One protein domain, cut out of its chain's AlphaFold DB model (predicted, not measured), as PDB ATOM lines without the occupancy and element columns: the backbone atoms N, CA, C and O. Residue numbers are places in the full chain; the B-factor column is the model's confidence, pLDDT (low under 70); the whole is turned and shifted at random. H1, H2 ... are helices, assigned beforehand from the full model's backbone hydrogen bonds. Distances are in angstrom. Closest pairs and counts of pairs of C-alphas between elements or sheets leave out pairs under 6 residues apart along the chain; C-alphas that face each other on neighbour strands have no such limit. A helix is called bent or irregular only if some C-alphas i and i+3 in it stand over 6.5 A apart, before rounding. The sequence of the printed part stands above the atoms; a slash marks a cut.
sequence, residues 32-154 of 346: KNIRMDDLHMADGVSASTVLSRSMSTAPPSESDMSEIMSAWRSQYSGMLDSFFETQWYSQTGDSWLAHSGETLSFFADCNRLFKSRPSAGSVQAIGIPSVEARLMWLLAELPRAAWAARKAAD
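AT A GLANCE: This is residues 32 to 154 of the 346 residues of an uncharacterized protein of fungal sp. No.11243 (UniProt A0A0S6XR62). Two helices side by side, H5 and H7, run opposite ways through the middle of an all-helix domain; the bent H3 packs across H5 with its first arm and folds over onto H4, so that H3 and H4 cover one end of the pair. H8 carries on beyond H7 and packs on H4, and its residues 147 to 150 stick out with the tail 151 to 154; the short H2 packs on H7. The printed part has 123 residues with eight named helices, H1 to H8 in chain order, and no named strand. It is compact, with a radius of gyration of the C-alphas of 15.1 A, and spans 48 by 42 by 27 A.

HOW THE PARTS SIT: Begin with H3, residues 62 to 84, assigned as one helix by its hydrogen bonds but bent: C-alphas 74 and 77 are 7.3 A apart, and its arms H3a, residues 62 to 74, and H3b, residues 77 to 84, stand at a steep tilt of 42 degrees. With residues 64 to 68 alone, H3a touches H5, residues 101 to 116, about perpendicular at 83 degrees; the closest C-alphas, Asp 64 and Ala 108, are 6.3 A apart. With residues 69 to 73 alone, H3a touches H4, residues 88 to 99, opposite ways at a shallow tilt of 16 degrees, closest at C-alphas 73 and 90, 7.0 A. H4 is irregular, with C-alphas 91 and 94 7.4 A apart. With residues 88 to 93 alone, H4 touches H3b, closest at C-alphas 77 and 90, 4.9 A. H4 and H5 only just touch, only at the corner by their link, with 3 pairs of C-alphas within 8 A, the closest being Leu 97 and Leu 104 at 7.0 A. Now look at H7, residues 128 to 140: it touches H5, opposite ways at a shallow tilt of 31 degrees, closest at C-alphas 107 and 135, 6.7 A. H8, residues 142 to 150, touches H4 about perpendicular, at 77 degrees, closest at C-alphas 96 and 142, 6.5 A. H2, residues 47 to 50, touches H7, with C-alphas 47 and 131 closest at 4.7 A. H1, residues 36 to 39, is close to H7 but not clearly touching, and so is H6, residues 123 to 126, to H2. Every O i to N i+4 pair is within hydrogen-bond range in H3a, H3b, H5, H7 and H8; in H4 it is 4 of 8, and H1, H2 and H6 are too short for one.

IN THESE COORDINATES: Find C-alpha 62 at (306.634, 62.399, 6.538); from there H3a runs 18.3 A. H5 runs 22.8 A from C-alpha 101 at (302.931, 74.492, 3.877), H7 18.1 A, H4 16.1 A, and H8 12.6 A to C-alpha 150 at (284.801, 78.329, 2.770).

THE WHOLE: The C-alphas farthest apart, Ser 119 and Ala 153, are 49.2 A apart. The printed part has no cut, and the link from H2 to H3 is long, with 11 residues. The mean pLDDT of the printed part is 86.0; residues 32, 42 to 44, 52 to 58 and 151 to 153 are under 70.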
ATOM      1  N   LYS A  32     302.643 104.490  19.317       64.44
ATOM      2  CA  LYS A  32     303.178 103.807  18.126       64.44
ATOM      3  C   LYS A  32     302.158 102.781  17.618       64.44
ATOM      4  O   LYS A  32     301.561 102.057  18.408       64.44
ATOM      5  N   ASN A  33     301.996 102.686  16.298       72.06
ATOM      6  CA  ASN A  33     301.195 101.629  15.681       72.06
ATOM      7  C   ASN A  33     301.965 100.303  15.783       72.06
ATOM      8  O   ASN A  33     302.837 100.026  14.961       72.06
ATOM      9  N   ILE A  34     301.697  99.546  16.848       82.56
ATOM     10  CA  ILE A  34     302.308  98.245  17.114       82.56
ATOM     11  C   ILE A  34     301.591  97.197  16.268       82.56
ATOM     12  O   ILE A  34     300.369  97.094  16.299       82.56
ATOM     13  N   ARG A  35     302.347  96.383  15.536       85.81
ATOM     14  CA  ARG A  35     301.812  95.238  14.792       85.81
ATOM     15  C   ARG A  35     302.135  93.950  15.533       85.81
ATOM     16  O   ARG A  35     303.100  93.889  16.290       85.81
ATOM     17  N   MET A  36     301.378  92.885  15.272       87.44
ATOM     18  CA  MET A  36     301.637  91.584  15.898       87.44
ATOM     19  C   MET A  36     303.075  91.082  15.664       87.44
ATOM     20  O   MET A  36     303.709  90.546  16.569       87.44
ATOM     21  N   ASP A  37     303.648  91.358  14.489       84.75
ATOM     22  CA  ASP A  37     305.049  91.038  14.188       84.75
ATOM     23  C   ASP A  37     306.050  91.698  15.153       84.75
ATOM     24  O   ASP A  37     307.075  91.097  15.484       84.75
ATOM     25  N   ASP A  38     305.737  92.892  15.669       82.12
ATOM     26  CA  ASP A  38     306.563  93.588  16.661       82.12
ATOM     27  C   ASP A  38     306.477  92.925  18.044       82.12
ATOM     28  O   ASP A  38     307.399  93.049  18.856       82.12
ATOM     29  N   LEU A  39     305.385  92.204  18.318       86.06
ATOM     30  CA  LEU A  39     305.127  91.513  19.583       86.06
ATOM     31  C   LEU A  39     305.787  90.137  19.652       86.06
ATOM     32  O   LEU A  39     305.994  89.615  20.748       86.06
ATOM     33  N   HIS A  40     306.210  89.574  18.523       83.19
ATOM     34  CA  HIS A  40     306.992  88.335  18.484       83.19
ATOM     35  C   HIS A  40     308.451  88.519  18.938       83.19
ATOM     36  O   HIS A  40     309.225  87.571  18.930       83.19
ATOM     37  N   MET A  41     308.860  89.730  19.315       77.06
ATOM     38  CA  MET A  41     310.245  90.100  19.607       77.06
ATOM     39  C   MET A  41     310.544  90.125  21.124       77.06
ATOM     40  O   MET A  41     310.487  91.192  21.747       77.06
ATOM     41  N   ALA A  42     310.884  88.994  21.739       69.31
ATOM     42  CA  ALA A  42     311.362  88.932  23.128       69.31
ATOM     43  C   ALA A  42     312.828  89.393  23.258       69.31
ATOM     44  O   ALA A  42     313.666  89.043  22.430       69.31
ATOM     45  N   ASP A  43     313.126  90.217  24.273       68.06
ATOM     46  CA  ASP A  43     314.475  90.692  24.645       68.06
ATOM     47  C   ASP A  43     315.331  91.257  23.492       68.06
ATOM     48  O   ASP A  43     316.550  91.109  23.447       68.06
ATOM     49  N   GLY A  44     314.682  91.904  22.517       69.69
ATOM     50  CA  GLY A  44     315.343  92.462  21.330       69.69
ATOM     51  C   GLY A  44     315.697  91.431  20.248       69.69
ATOM     52  O   GLY A  44     316.258  91.796  19.216       69.69
ATOM     53  N   VAL A  45     315.332  90.160  20.433       75.62
ATOM     54  CA  VAL A  45     315.631  89.059  19.514       75.62
ATOM     55  C   VAL A  45     314.384  88.671  18.712       75.62
ATOM     56  O   VAL A  45     313.366  88.251  19.264       75.62
ATOM     57  N   SER A  46     314.469  88.767  17.380       75.56
ATOM     58  CA  SER A  46     313.384  88.347  16.481       75.56
ATOM     59  C   SER A  46     313.386  86.849  16.231       75.56
ATOM     60  O   SER A  46     314.453  86.247  16.111       75.56
ATOM     61  N   ALA A  47     312.206  86.260  16.018       75.44
ATOM     62  CA  ALA A  47     312.103  84.884  15.526       75.44
ATOM     63  C   ALA A  47     312.930  84.668  14.238       75.44
ATOM     64  O   ALA A  47     313.586  83.640  14.078       75.44
ATOM     65  N   SER A  48     312.973  85.669  13.350       73.75
ATOM     66  CA  SER A  48     313.777  85.647  12.119       73.75
ATOM     67  C   SER A  48     315.291  85.659  12.387       73.75
ATOM     68  O   SER A  48     316.053  85.065  11.629       73.75
ATOM     69  N   THR A  49     315.730  86.300  13.473       76.88
ATOM     70  CA  THR A  49     317.125  86.328  13.938       76.88
ATOM     71  C   THR A  49     317.518  84.956  14.480       76.88
ATOM     72  O   THR A  49     318.587  84.446  14.151       76.88
ATOM     73  N   VAL A  50     316.634  84.327  15.260       77.12
ATOM     74  CA  VAL A  50     316.871  83.014  15.887       77.12
ATOM     75  C   VAL A  50     316.970  81.909  14.848       77.12
ATOM     76  O   VAL A  50     317.905  81.112  14.880       77.12
ATOM     77  N   LEU A  51     316.023  81.878  13.912       76.81
ATOM     78  CA  LEU A  51     315.937  80.836  12.892       76.81
ATOM     79  C   LEU A  51     316.735  81.165  11.616       76.81
ATOM     80  O   LEU A  51     316.641  80.414  10.652       76.81
ATOM     81  N   SER A  52     317.500  82.272  11.606       56.75
ATOM     82  CA  SER A  52     318.487  82.688  10.586       56.75
ATOM     83  C   SER A  52     318.347  81.998   9.212       56.75
ATOM     84  O   SER A  52     319.042  81.039   8.904       56.75
ATOM     85  N   ARG A  53     317.446  82.534   8.373       51.50
ATOM     86  CA  ARG A  53     317.356  82.397   6.902       51.50
ATOM     87  C   ARG A  53     317.689  81.021   6.294       51.50
ATOM     88  O   ARG A  53     318.682  80.858   5.596       51.50
ATOM     89  N   SER A  54     316.740  80.104   6.393       44.66
ATOM     90  CA  SER A  54     316.088  79.475   5.236       44.66
ATOM     91  C   SER A  54     314.990  78.602   5.818       44.66
ATOM     92  O   SER A  54     315.250  77.437   6.100       44.66
ATOM     93  N   MET A  55     313.782  79.159   6.006       52.38
ATOM     94  CA  MET A  55     312.579  78.322   6.099       52.38
ATOM     95  C   MET A  55     312.719  77.319   4.968       52.38
ATOM     96  O   MET A  55     312.829  77.729   3.807       52.38
ATOM     97  N   SER A  56     312.895  76.045   5.302       54.22
ATOM     98  CA  SER A  56     313.098  75.038   4.277       54.22
ATOM     99  C   SER A  56     311.904  75.135   3.335       54.22
ATOM    100  O   SER A  56     310.769  74.888   3.737       54.22
ATOM    101  N   THR A  57     312.143  75.553   2.092       56.28
ATOM    102  CA  THR A  57     311.110  75.538   1.048       56.28
ATOM    103  C   THR A  57     310.786  74.105   0.645       56.28
ATOM    104  O   THR A  57     309.746  73.854   0.042       56.28
ATOM    105  N   ALA A  58     311.668  73.158   0.994       66.88
ATOM    106  CA  ALA A  58     311.367  71.749   0.877       66.88
ATOM    107  C   ALA A  58     310.251  71.391   1.872       66.88
ATOM    108  O   ALA A  58     310.344  71.780   3.044       66.88
ATOM    109  N   PRO A  59     309.221  70.658   1.415       71.38
ATOM    110  CA  PRO A  59     308.140  70.218   2.279       71.38
ATOM    111  C   PRO A  59     308.702  69.400   3.455       71.38
ATOM    112  O   PRO A  59     309.711  68.704   3.279       71.38
ATOM    113  N   PRO A  60     308.074  69.470   4.643       82.38
ATOM    114  CA  PRO A  60     308.477  68.658   5.784       82.38
ATOM    115  C   PRO A  60     308.497  67.172   5.409       82.38
ATOM    116  O   PRO A  60     307.674  66.718   4.611       82.38
ATOM    117  N   SER A  61     309.423  66.406   5.988       87.19
ATOM    118  CA  SER A  61     309.420  64.954   5.795       87.19
ATOM    119  C   SER A  61     308.152  64.329   6.393       87.19
ATOM    120  O   SER A  61     307.529  64.900   7.284       87.19
ATOM    121  N   GLU A  62     307.781  63.121   5.959       88.94
ATOM    122  CA  GLU A  62     306.634  62.399   6.538       88.94
ATOM    123  C   GLU A  62     306.800  62.181   8.055       88.94
ATOM    124  O   GLU A  62     305.843  62.292   8.824       88.94
ATOM    125  N   SER A  63     308.044  61.968   8.502       89.81
ATOM    126  CA  SER A  63     308.387  61.900   9.925       89.81
ATOM    127  C   SER A  63     308.149  63.237  10.632       89.81
ATOM    128  O   SER A  63     307.521  63.251  11.689       89.81
ATOM    129  N   ASP A  64     308.603  64.357  10.051       89.75
ATOM    130  CA  ASP A  64     308.359  65.696  10.608       89.75
ATOM    131  C   ASP A  64     306.851  65.979  10.692       89.75
ATOM    132  O   ASP A  64     306.372  66.469  11.712       89.75
ATOM    133  N   MET A  65     306.080  65.617   9.661       92.06
ATOM    134  CA  MET A  65     304.623  65.779   9.654       92.06
ATOM    135  C   MET A  65     303.954  65.010  10.796       92.06
ATOM    136  O   MET A  65     303.102  65.564  11.490       92.06
ATOM    137  N   SER A  66     304.341  63.751  11.026       93.19
ATOM    138  CA  SER A  66     303.794  62.954  12.129       93.19
ATOM    139  C   SER A  66     304.095  63.586  13.493       93.19
ATOM    140  O   SER A  66     303.220  63.638  14.360       93.19
ATOM    141  N   GLU A  67     305.314  64.091  13.692       94.25
ATOM    142  CA  GLU A  67     305.694  64.783  14.927       94.25
ATOM    143  C   GLU A  67     304.929  66.097  15.116       94.25
ATOM    144  O   GLU A  67     304.417  66.351  16.204       94.25
ATOM    145  N   ILE A  68     304.806  66.900  14.056       95.12
ATOM    146  CA  ILE A  68     304.061  68.162  14.058       95.12
ATOM    147  C   ILE A  68     302.597  67.918  14.420       95.12
ATOM    148  O   ILE A  68     302.076  68.564  15.325       95.12
ATOM    149  N   MET A  69     301.937  66.957  13.771       95.88
ATOM    150  CA  MET A  69     300.529  66.663  14.043       95.88
ATOM    151  C   MET A  69     300.320  66.094  15.451       95.88
ATOM    152  O   MET A  69     299.301  66.366  16.085       95.88
ATOM    153  N   SER A  70     301.285  65.327  15.968       95.62
ATOM    154  CA  SER A  70     301.270  64.862  17.359       95.62
ATOM    155  C   SER A  70     301.401  66.029  18.345       95.62
ATOM    156  O   SER A  70     300.596  66.150  19.274       95.62
ATOM    157  N   ALA A  71     302.357  66.934  18.117       94.62
ATOM    158  CA  ALA A  71     302.558  68.129  18.936       94.62
ATOM    159  C   ALA A  71     301.337  69.060  18.887       94.62
ATOM    160  O   ALA A  71     300.843  69.484  19.924       94.62
ATOM    161  N   TRP A  72     300.772  69.308  17.704       95.94
ATOM    162  CA  TRP A  72     299.547  70.089  17.520       95.94
ATOM    163  C   TRP A  72     298.376  69.576  18.374       95.94
ATOM    164  O   TRP A  72     297.769  70.339  19.134       95.94
ATOM    165  N   ARG A  73     298.082  68.272  18.296       96.12
ATOM    166  CA  ARG A  73     296.973  67.656  19.043       96.12
ATOM    167  C   ARG A  73     297.209  67.645  20.548       96.12
ATOM    168  O   ARG A  73     296.273  67.843  21.311       96.12
ATOM    169  N   SER A  74     298.448  67.405  20.969       94.19
ATOM    170  CA  SER A  74     298.780  67.257  22.389       94.19
ATOM    171  C   SER A  74     299.064  68.577  23.107       94.19
ATOM    172  O   SER A  74     298.851  68.650  24.315       94.19
ATOM    173  N   GLN A  75     299.532  69.610  22.399       91.88
ATOM    174  CA  GLN A  75     300.057  70.833  23.017       91.88
ATOM    175  C   GLN A  75     299.346  72.119  22.593       91.88
ATOM    176  O   GLN A  75     299.369  73.067  23.360       91.88
ATOM    177  N   TYR A  76     298.721  72.192  21.414       95.56
ATOM    178  CA  TYR A  76     298.224  73.477  20.900       95.56
ATOM    179  C   TYR A  76     296.709  73.517  20.728       95.56
ATOM    180  O   TYR A  76     296.064  74.390  21.300       95.56
ATOM    181  N   SER A  77     296.124  72.568  19.996       96.75
ATOM    182  CA  SER A  77     294.700  72.605  19.618       96.75
ATOM    183  C   SER A  77     293.746  72.783  20.807       96.75
ATOM    184  O   SER A  77     292.977  73.739  20.836       96.75
ATOM    185  N   GLY A  78     293.840  71.923  21.827       97.38
ATOM    186  CA  GLY A  78     292.998  72.015  23.025       97.38
ATOM    187  C   GLY A  78     293.265  73.261  23.879       97.38
ATOM    188  O   GLY A  78     292.352  73.778  24.520       97.38
ATOM    189  N   MET A  79     294.499  73.776  23.875       95.88
ATOM    190  CA  MET A  79     294.846  74.997  24.611       95.88
ATOM    191  C   MET A  79     294.291  76.241  23.910       95.88
ATOM    192  O   MET A  79     293.775  77.129  24.577       95.88
ATOM    193  N   LEU A  80     294.331  76.278  22.576       97.81
ATOM    194  CA  LEU A  80     293.708  77.326  21.766       97.81
ATOM    195  C   LEU A  80     292.178  77.287  21.877       97.81
ATOM    196  O   LEU A  80     291.553  78.334  22.022       97.81
ATOM    197  N   ASP A  81     291.583  76.093  21.876       97.75
ATOM    198  CA  ASP A  81     290.153  75.905  22.138       97.75
ATOM    199  C   ASP A  81     289.756  76.463  23.511       97.75
ATOM    200  O   ASP A  81     288.810  77.240  23.614       97.75
ATOM    201  N   SER A  82     290.519  76.135  24.558       96.50
ATOM    202  CA  SER A  82     290.303  76.670  25.908       96.50
ATOM    203  C   SER A  82     290.471  78.192  25.963       96.50
ATOM    204  O   SER A  82     289.651  78.884  26.567       96.50
ATOM    205  N   PHE A  83     291.509  78.730  25.316       97.69
ATOM    206  CA  PHE A  83     291.820  80.159  25.343       97.69
ATOM    207  C   PHE A  83     290.766  81.005  24.624       97.69
ATOM    208  O   PHE A  83     290.271  81.983  25.176       97.69
ATOM    209  N   PHE A  84     290.384  80.606  23.410       97.75
ATOM    210  CA  PHE A  84     289.361  81.297  22.624       97.75
ATOM    211  C   PHE A  84     287.937  80.841  22.954       97.75
ATOM    212  O   PHE A  84     286.993  81.305  22.318       97.75
ATOM    213  N   GLU A  85     287.767  79.950  23.935       96.88
ATOM    214  CA  GLU A  85     286.492  79.353  24.346       96.88
ATOM    215  C   GLU A  85     285.685  78.796  23.154       96.88
ATOM    216  O   GLU A  85     284.508  79.110  22.957       96.88
ATOM    217  N   THR A  86     286.350  77.982  22.337       96.25
ATOM    218  CA  THR A  86     285.834  77.338  21.121       96.25
ATOM    219  C   THR A  86     286.187  75.844  21.114       96.25
ATOM    220  O   THR A  86     286.824  75.340  22.031       96.25
ATOM    221  N   GLN A  87     285.746  75.115  20.092       95.88
ATOM    222  CA  GLN A  87     286.167  73.731  19.816       95.88
ATOM    223  C   GLN A  87     286.708  73.569  18.389       95.88
ATOM    224  O   GLN A  87     286.910  72.458  17.896       95.88
ATOM    225  N   TRP A  88     286.873  74.681  17.671       96.12
ATOM    226  CA  TRP A  88     287.216  74.658  16.257       96.12
ATOM    227  C   TRP A  88     288.615  74.080  16.004       96.12
ATOM    228  O   TRP A  88     288.801  73.339  15.034       96.12
ATOM    229  N   TYR A  89     289.591  74.374  16.868       97.12
ATOM    230  CA  TYR A  89     290.976  73.967  16.647       97.12
ATOM    231  C   TYR A  89     291.131  72.451  16.773       97.12
ATOM    232  O   TYR A  89     291.715  71.836  15.881       97.12
ATOM    233  N   SER A  90     290.565  71.826  17.810       96.50
ATOM    234  CA  SER A  90     290.617  70.363  17.963       96.50
ATOM    235  C   SER A  90     289.750  69.612  16.950       96.50
ATOM    236  O   SER A  90     290.124  68.519  16.529       96.50
ATOM    237  N   GLN A  91     288.613  70.176  16.524       94.94
ATOM    238  CA  GLN A  91     287.701  69.494  15.596       94.94
ATOM    239  C   GLN A  91     288.104  69.637  14.126       94.94
ATOM    240  O   GLN A  91     287.922  68.709  13.340       94.94
ATOM    241  N   THR A  92     288.603  70.810  13.733       93.25
ATOM    242  CA  THR A  92     288.793  71.176  12.319       93.25
ATOM    243  C   THR A  92     290.231  71.582  12.000       93.25
ATOM    244  O   THR A  92     290.678  71.400  10.861       93.25
ATOM    245  N   GLY A  93     290.978  72.093  12.984       93.56
ATOM    246  CA  GLY A  93     292.307  72.678  12.790       93.56
ATOM    247  C   GLY A  93     293.344  71.722  12.201       93.56
ATOM    248  O   GLY A  93     294.155  72.159  11.389       93.56
ATOM    249  N   ASP A  94     293.254  70.417  12.488       94.00
ATOM    250  CA  ASP A  94     294.119  69.384  11.894       94.00
ATOM    251  C   ASP A  94     294.177  69.473  10.365       94.00
ATOM    252  O   ASP A  94     295.246  69.441   9.756       94.00
ATOM    253  N   SER A  95     292.998  69.582   9.746       91.88
ATOM    254  CA  SER A  95     292.871  69.620   8.293       91.88
ATOM    255  C   SER A  95     293.471  70.897   7.714       91.88
ATOM    256  O   SER A  95     294.097  70.843   6.664       91.88
ATOM    257  N   TRP A  96     293.351  72.032   8.404       93.06
ATOM    258  CA  TRP A  96     293.916  73.301   7.942       93.06
ATOM    259  C   TRP A  96     295.427  73.347   8.111       93.06
ATOM    260  O   TRP A  96     296.127  73.751   7.184       93.06
ATOM    261  N   LEU A  97     295.939  72.862   9.242       94.00
ATOM    262  CA  LEU A  97     297.373  72.779   9.486       94.00
ATOM    263  C   LEU A  97     298.059  71.892   8.440       94.00
ATOM    264  O   LEU A  97     299.068  72.295   7.871       94.00
ATOM    265  N   ALA A  98     297.475  70.732   8.119       91.69
ATOM    266  CA  ALA A  98     298.028  69.798   7.136       91.69
ATOM    267  C   ALA A  98     298.168  70.387   5.716       91.69
ATOM    268  O   ALA A  98     298.992  69.906   4.940       91.69
ATOM    269  N   HIS A  99     297.396  71.423   5.374       87.88
ATOM    270  CA  HIS A  99     297.463  72.100   4.073       87.88
ATOM    271  C   HIS A  99     298.237  73.429   4.117       87.88
ATOM    272  O   HIS A  99     298.425  74.056   3.072       87.88
ATOM    273  N   SER A 100     298.718  73.861   5.290       87.62
ATOM    274  CA  SER A 100     299.479  75.105   5.441       87.62
ATOM    275  C   SER A 100     300.985  74.852   5.353       87.62
ATOM    276  O   SER A 100     301.670  74.680   6.361       87.62
ATOM    277  N   GLY A 101     301.520  74.820   4.127       86.06
ATOM    278  CA  GLY A 101     302.931  74.492   3.877       86.06
ATOM    279  C   GLY A 101     303.932  75.401   4.606       86.06
ATOM    280  O   GLY A 101     304.923  74.911   5.144       86.06
ATOM    281  N   GLU A 102     303.656  76.706   4.681       86.62
ATOM    282  CA  GLU A 102     304.512  77.665   5.396       86.62
ATOM    283  C   GLU A 102     304.469  77.441   6.913       86.62
ATOM    284  O   GLU A 102     305.519  77.328   7.546       86.62
ATOM    285  N   THR A 103     303.271  77.291   7.491       89.88
ATOM    286  CA  THR A 103     303.108  77.017   8.927       89.88
ATOM    287  C   THR A 103     303.775  75.701   9.317       89.88
ATOM    288  O   THR A 103     304.443  75.642  10.345       89.88
ATOM    289  N   LEU A 104     303.647  74.655   8.494       91.44
ATOM    290  CA  LEU A 104     304.292  73.364   8.740       91.44
ATOM    291  C   LEU A 104     305.820  73.458   8.693       91.44
ATOM    292  O   LEU A 104     306.484  72.870   9.542       91.44
ATOM    293  N   SER A 105     306.382  74.198   7.731       89.25
ATOM    294  CA  SER A 105     307.833  74.422   7.653       89.25
ATOM    295  C   SER A 105     308.338  75.177   8.887       89.25
ATOM    296  O   SER A 105     309.285  74.737   9.542       89.25
ATOM    297  N   PHE A 106     307.631  76.239   9.294       90.50
ATOM    298  CA  PHE A 106     307.959  76.984  10.510       90.50
ATOM    299  C   PHE A 106     307.867  76.116  11.771       90.50
ATOM    300  O   PHE A 106     308.772  76.141  12.603       90.50
ATOM    301  N   PHE A 107     306.825  75.294  11.896       93.06
ATOM    302  CA  PHE A 107     306.661  74.378  13.024       93.06
ATOM    303  C   PHE A 107     307.767  73.306  13.047       93.06
ATOM    304  O   PHE A 107     308.332  73.027  14.105       93.06
ATOM    305  N   ALA A 108     308.160  72.749  11.897       91.25
ATOM    306  CA  ALA A 108     309.279  71.807  11.825       91.25
ATOM    307  C   ALA A 108     310.573  72.418  12.392       91.25
ATOM    308  O   ALA A 108     311.262  71.793  13.205       91.25
ATOM    309  N   ASP A 109     310.877  73.659  12.013       89.44
ATOM    310  CA  ASP A 109     312.065  74.368  12.490       89.44
ATOM    311  C   ASP A 109     311.974  74.709  13.986       89.44
ATOM    312  O   ASP A 109     312.954  74.528  14.716       89.44
ATOM    313  N   CYS A 110     310.790  75.087  14.479       91.25
ATOM    314  CA  CYS A 110     310.538  75.256  15.913       91.25
ATOM    315  C   CYS A 110     310.801  73.958  16.687       91.25
ATOM    316  O   CYS A 110     311.531  73.963  17.675       91.25
ATOM    317  N   ASN A 111     310.284  72.823  16.206       91.12
ATOM    318  CA  ASN A 111     310.491  71.522  16.844       91.12
ATOM    319  C   ASN A 111     311.978  71.159  16.924       91.12
ATOM    320  O   ASN A 111     312.438  70.666  17.956       91.12
ATOM    321  N   ARG A 112     312.752  71.423  15.864       89.56
ATOM    322  CA  ARG A 112     314.207  71.203  15.866       89.56
ATOM    323  C   ARG A 112     314.910  72.101  16.883       89.56
ATOM    324  O   ARG A 112     315.765  71.609  17.619       89.56
ATOM    325  N   LEU A 113     314.529  73.377  16.964       89.12
ATOM    326  CA  LEU A 113     315.073  74.325  17.939       89.12
ATOM    327  C   LEU A 113     314.755  73.911  19.384       89.12
ATOM    328  O   LEU A 113     315.644  73.884  20.229       89.12
ATOM    329  N   PHE A 114     313.511  73.538  19.678       89.75
ATOM    330  CA  PHE A 114     313.116  73.127  21.028       89.75
ATOM    331  C   PHE A 114     313.808  71.824  21.452       89.75
ATOM    332  O   PHE A 114     314.178  71.654  22.616       89.75
ATOM    333  N   LYS A 115     314.058  70.916  20.501       89.69
ATOM    334  CA  LYS A 115     314.808  69.673  20.732       89.69
ATOM    335  C   LYS A 115     316.312  69.891  20.909       89.69
ATOM    336  O   LYS A 115     316.929  69.119  21.642       89.69
ATOM    337  N   SER A 116     316.906  70.902  20.268       87.50
ATOM    338  CA  SER A 116     318.360  71.125  20.305       87.50
ATOM    339  C   SER A 116     318.878  71.577  21.673       87.50
ATOM    340  O   SER A 116     320.073  71.446  21.928       87.50
ATOM    341  N   ARG A 117     317.983  72.049  22.559       85.94
ATOM    342  CA  ARG A 117     318.279  72.536  23.921       85.94
ATOM    343  C   ARG A 117     319.498  73.470  23.937       85.94
ATOM    344  O   ARG A 117     320.539  73.105  24.490       85.94
ATOM    345  N   PRO A 118     319.386  74.660  23.323       85.81
ATOM    346  CA  PRO A 118     320.505  75.584  23.225       85.81
ATOM    347  C   PRO A 118     321.067  75.946  24.604       85.81
ATOM    348  O   PRO A 118     320.330  76.032  25.588       85.81
ATOM    349  N   SER A 119     322.376  76.196  24.675       87.94
ATOM    350  CA  SER A 119     323.038  76.612  25.914       87.94
ATOM    351  C   SER A 119     322.390  77.871  26.494       87.94
ATOM    352  O   SER A 119     322.092  78.815  25.752       87.94
ATOM    353  N   ALA A 120     322.215  77.905  27.817       87.12
ATOM    354  CA  ALA A 120     321.671  79.064  28.522       87.12
ATOM    355  C   ALA A 120     322.454  80.344  28.169       87.12
ATOM    356  O   ALA A 120     323.684  80.332  28.121       87.12
ATOM    357  N   GLY A 121     321.737  81.433  27.881       82.88
ATOM    358  CA  GLY A 121     322.325  82.714  27.468       82.88
ATOM    359  C   GLY A 121     322.757  82.801  25.998       82.88
ATOM    360  O   GLY A 121     323.178  83.866  25.557       82.88
ATOM    361  N   SER A 122     322.644  81.726  25.209       85.88
ATOM    362  CA  SER A 122     322.810  81.824  23.753       85.88
ATOM    363  C   SER A 122     321.665  82.622  23.119       85.88
ATOM    364  O   SER A 122     320.538  82.592  23.610       85.88
ATOM    365  N   VAL A 123     321.922  83.275  21.978       84.69
ATOM    366  CA  VAL A 123     320.883  83.988  21.200       84.69
ATOM    367  C   VAL A 123     319.699  83.070  20.877       84.69
ATOM    368  O   VAL A 123     318.551  83.500  20.914       84.69
ATOM    369  N   GLN A 124     319.976  81.790  20.612       83.75
ATOM    370  CA  GLN A 124     318.944  80.783  20.386       83.75
ATOM    371  C   GLN A 124     318.101  80.533  21.635       83.75
ATOM    372  O   GLN A 124     316.883  80.567  21.531       83.75
ATOM    373  N   ALA A 125     318.721  80.330  22.805       84.88
ATOM    374  CA  ALA A 125     317.992  80.131  24.060       84.88
ATOM    375  C   ALA A 125     317.145  81.356  24.440       84.88
ATOM    376  O   ALA A 125     315.984  81.203  24.802       84.88
ATOM    377  N   ILE A 126     317.713  82.560  24.316       85.38
ATOM    378  CA  ILE A 126     317.029  83.829  24.623       85.38
ATOM    379  C   ILE A 126     315.836  84.050  23.686       85.38
ATOM    380  O   ILE A 126     314.807  84.565  24.099       85.38
ATOM    381  N   GLY A 127     315.952  83.637  22.426       85.88
ATOM    382  CA  GLY A 127     314.905  83.836  21.431       85.88
ATOM    383  C   GLY A 127     313.852  82.726  21.338       85.88
ATOM    384  O   GLY A 127     312.959  82.832  20.497       85.88
ATOM    385  N   ILE A 128     313.911  81.674  22.165       87.44
ATOM    386  CA  ILE A 128     312.871  80.626  22.198       87.44
ATOM    387  C   ILE A 128     311.470  81.216  22.444       87.44
ATOM    388  O   ILE A 128     310.581  80.897  21.654       87.44
ATOM    389  N   PRO A 129     311.251  82.116  23.427       86.50
ATOM    390  CA  PRO A 129     309.938  82.723  23.651       86.50
ATOM    391  C   PRO A 129     309.418  83.500  22.435       86.50
ATOM    392  O   PRO A 129     308.231  83.431  22.124       86.50
ATOM    393  N   SER A 130     310.301  84.193  21.702       86.19
ATOM    394  CA  SER A 130     309.964  84.880  20.444       86.19
ATOM    395  C   SER A 130     309.433  83.913  19.385       86.19
ATOM    396  O   SER A 130     308.432  84.177  18.717       86.19
ATOM    397  N   VAL A 131     310.126  82.784  19.216       89.38
ATOM    398  CA  VAL A 131     309.778  81.753  18.234       89.38
ATOM    399  C   VAL A 131     308.487  81.035  18.631       89.38
ATOM    400  O   VAL A 131     307.618  80.845  17.783       89.38
ATOM    401  N   GLU A 132     308.330  80.688  19.908       89.88
ATOM    402  CA  GLU A 132     307.134  80.029  20.439       89.88
ATOM    403  C   GLU A 132     305.895  80.930  20.341       89.88
ATOM    404  O   GLU A 132     304.856  80.475  19.863       89.88
ATOM    405  N   ALA A 133     306.013  82.215  20.695       89.31
ATOM    406  CA  ALA A 133     304.925  83.181  20.553       89.31
ATOM    407  C   ALA A 133     304.478  83.317  19.089       89.31
ATOM    408  O   ALA A 133     303.282  83.260  18.805       89.31
ATOM    409  N   ARG A 134     305.434  83.413  18.153       91.44
ATOM    410  CA  ARG A 134     305.132  83.465  16.716       91.44
ATOM    411  C   ARG A 134     304.469  82.182  16.217       91.44
ATOM    412  O   ARG A 134     303.508  82.262  15.459       91.44
ATOM    413  N   LEU A 135     304.968  81.008  16.618       92.88
ATOM    414  CA  LEU A 135     304.361  79.727  16.239       92.88
ATOM    415  C   LEU A 135     302.915  79.664  16.726       92.88
ATOM    416  O   LEU A 135     302.018  79.349  15.952       92.88
ATOM    417  N   MET A 136     302.697  79.992  17.998       93.75
ATOM    418  CA  MET A 136     301.377  79.995  18.610       93.75
ATOM    419  C   MET A 136     300.420  80.930  17.868       93.75
ATOM    420  O   MET A 136     299.313  80.506  17.542       93.75
ATOM    421  N   TRP A 137     300.849  82.152  17.535       94.56
ATOM    422  CA  TRP A 137     299.999  83.090  16.804       94.56
ATOM    423  C   TRP A 137     299.672  82.600  15.386       94.56
ATOM    424  O   TRP A 137     298.508  82.588  14.996       94.56
ATOM    425  N   LEU A 138     300.658  82.072  14.648       93.81
ATOM    426  CA  LEU A 138     300.426  81.458  13.331       93.81
ATOM    427  C   LEU A 138     299.405  80.311  13.393       93.81
ATOM    428  O   LEU A 138     298.597  80.135  12.482       93.81
ATOM    429  N   LEU A 139     299.443  79.520  14.465       95.94
ATOM    430  CA  LEU A 139     298.482  78.449  14.702       95.94
ATOM    431  C   LEU A 139     297.090  78.986  15.081       95.94
ATOM    432  O   LEU A 139     296.082  78.448  14.618       95.94
ATOM    433  N   ALA A 140     297.022  80.056  15.876       96.19
ATOM    434  CA  ALA A 140     295.777  80.743  16.213       96.19
ATOM    435  C   ALA A 140     295.107  81.377  14.979       96.19
ATOM    436  O   ALA A 140     293.890  81.501  14.937       96.19
ATOM    437  N   GLU A 141     295.866  81.724  13.936       95.38
ATOM    438  CA  GLU A 141     295.338  82.329  12.705       95.38
ATOM    439  C   GLU A 141     294.787  81.332  11.670       95.38
ATOM    440  O   GLU A 141     294.156  81.753  10.695       95.38
ATOM    441  N   LEU A 142     294.925  80.015  11.880       95.06
ATOM    442  CA  LEU A 142     294.357  78.986  10.988       95.06
ATOM    443  C   LEU A 142     292.865  79.198  10.620       95.06
ATOM    444  O   LEU A 142     292.515  78.985   9.451       95.06
ATOM    445  N   PRO A 143     291.972  79.655  11.527       95.00
ATOM    446  CA  PRO A 143     290.583  79.980  11.199       95.00
ATOM    447  C   PRO A 143     290.435  81.022  10.077       95.00
ATOM    448  O   PRO A 143     289.482  80.953   9.296       95.00
ATOM    449  N   ARG A 144     291.377  81.967   9.938       93.00
ATOM    450  CA  ARG A 144     291.334  82.996   8.882       93.00
ATOM    451  C   ARG A 144     291.501  82.375   7.496       93.00
ATOM    452  O   ARG A 144     290.746  82.703   6.578       93.00
ATOM    453  N   ALA A 145     292.429  81.426   7.357       90.19
ATOM    454  CA  ALA A 145     292.602  80.656   6.124       90.19
ATOM    455  C   ALA A 145     291.344  79.833   5.802       90.19
ATOM    456  O   ALA A 145     290.891  79.793   4.654       90.19
ATOM    457  N   ALA A 146     290.728  79.248   6.833       90.94
ATOM    458  CA  ALA A 146     289.499  78.482   6.688       90.94
ATOM    459  C   ALA A 146     288.327  79.312   6.163       90.94
ATOM    460  O   ALA A 146     287.601  78.890   5.257       90.94
ATOM    461  N   TRP A 147     288.162  80.515   6.705       90.94
ATOM    462  CA  TRP A 147     287.112  81.441   6.302       90.94
ATOM    463  C   TRP A 147     287.273  81.920   4.861       90.94
ATOM    464  O   TRP A 147     286.304  81.906   4.094       90.94
ATOM    465  N   ALA A 148     288.504  82.271   4.471       88.44
ATOM    466  CA  ALA A 148     288.825  82.695   3.111       88.44
ATOM    467  C   ALA A 148     288.459  81.622   2.069       88.44
ATOM    468  O   ALA A 148     287.951  81.944   0.993       88.44
ATOM    469  N   ALA A 149     288.661  80.347   2.405       85.19
ATOM    470  CA  ALA A 149     288.372  79.224   1.522       85.19
ATOM    471  C   ALA A 149     286.889  78.799   1.506       85.19
ATOM    472  O   ALA A 149     286.389  78.387   0.458       85.19
ATOM    473  N   ARG A 150     286.169  78.878   2.637       74.00
ATOM    474  CA  ARG A 150     284.801  78.329   2.770       74.00
ATOM    475  C   ARG A 150     283.658  79.314   2.514       74.00
ATOM    476  O   ARG A 150     282.530  78.855   2.376       74.00
ATOM    477  N   LYS A 151     283.925  80.623   2.423       59.53
ATOM    478  CA  LYS A 151     282.921  81.699   2.267       59.53
ATOM    479  C   LYS A 151     281.743  81.617   3.268       59.53
ATOM    480  O   LYS A 151     280.705  81.020   3.014       59.53
ATOM    481  N   ALA A 152     281.903  82.347   4.369       57.09
ATOM    482  CA  ALA A 152     280.897  83.089   5.142       57.09
ATOM    483  C   ALA A 152     279.672  82.419   5.820       57.09
ATOM    484  O   ALA A 152     278.965  83.127   6.532       57.09
ATOM    485  N   ALA A 153     279.392  81.119   5.672       66.00
ATOM    486  CA  ALA A 153     278.162  80.528   6.245       66.00
ATOM    487  C   ALA A 153     278.305  79.874   7.640       66.00
ATOM    488  O   ALA A 153     277.307  79.442   8.213       66.00
ATOM    489  N   ASP A 154     279.519  79.766   8.182       84.69
ATOM    490  CA  ASP A 154     279.771  79.087   9.458       84.69
ATOM    491  C   ASP A 154     279.760  80.089  10.622       84.69
ATOM    492  O   ASP A 154     280.685  80.886  10.779       84.69
TER     493      ASP A 154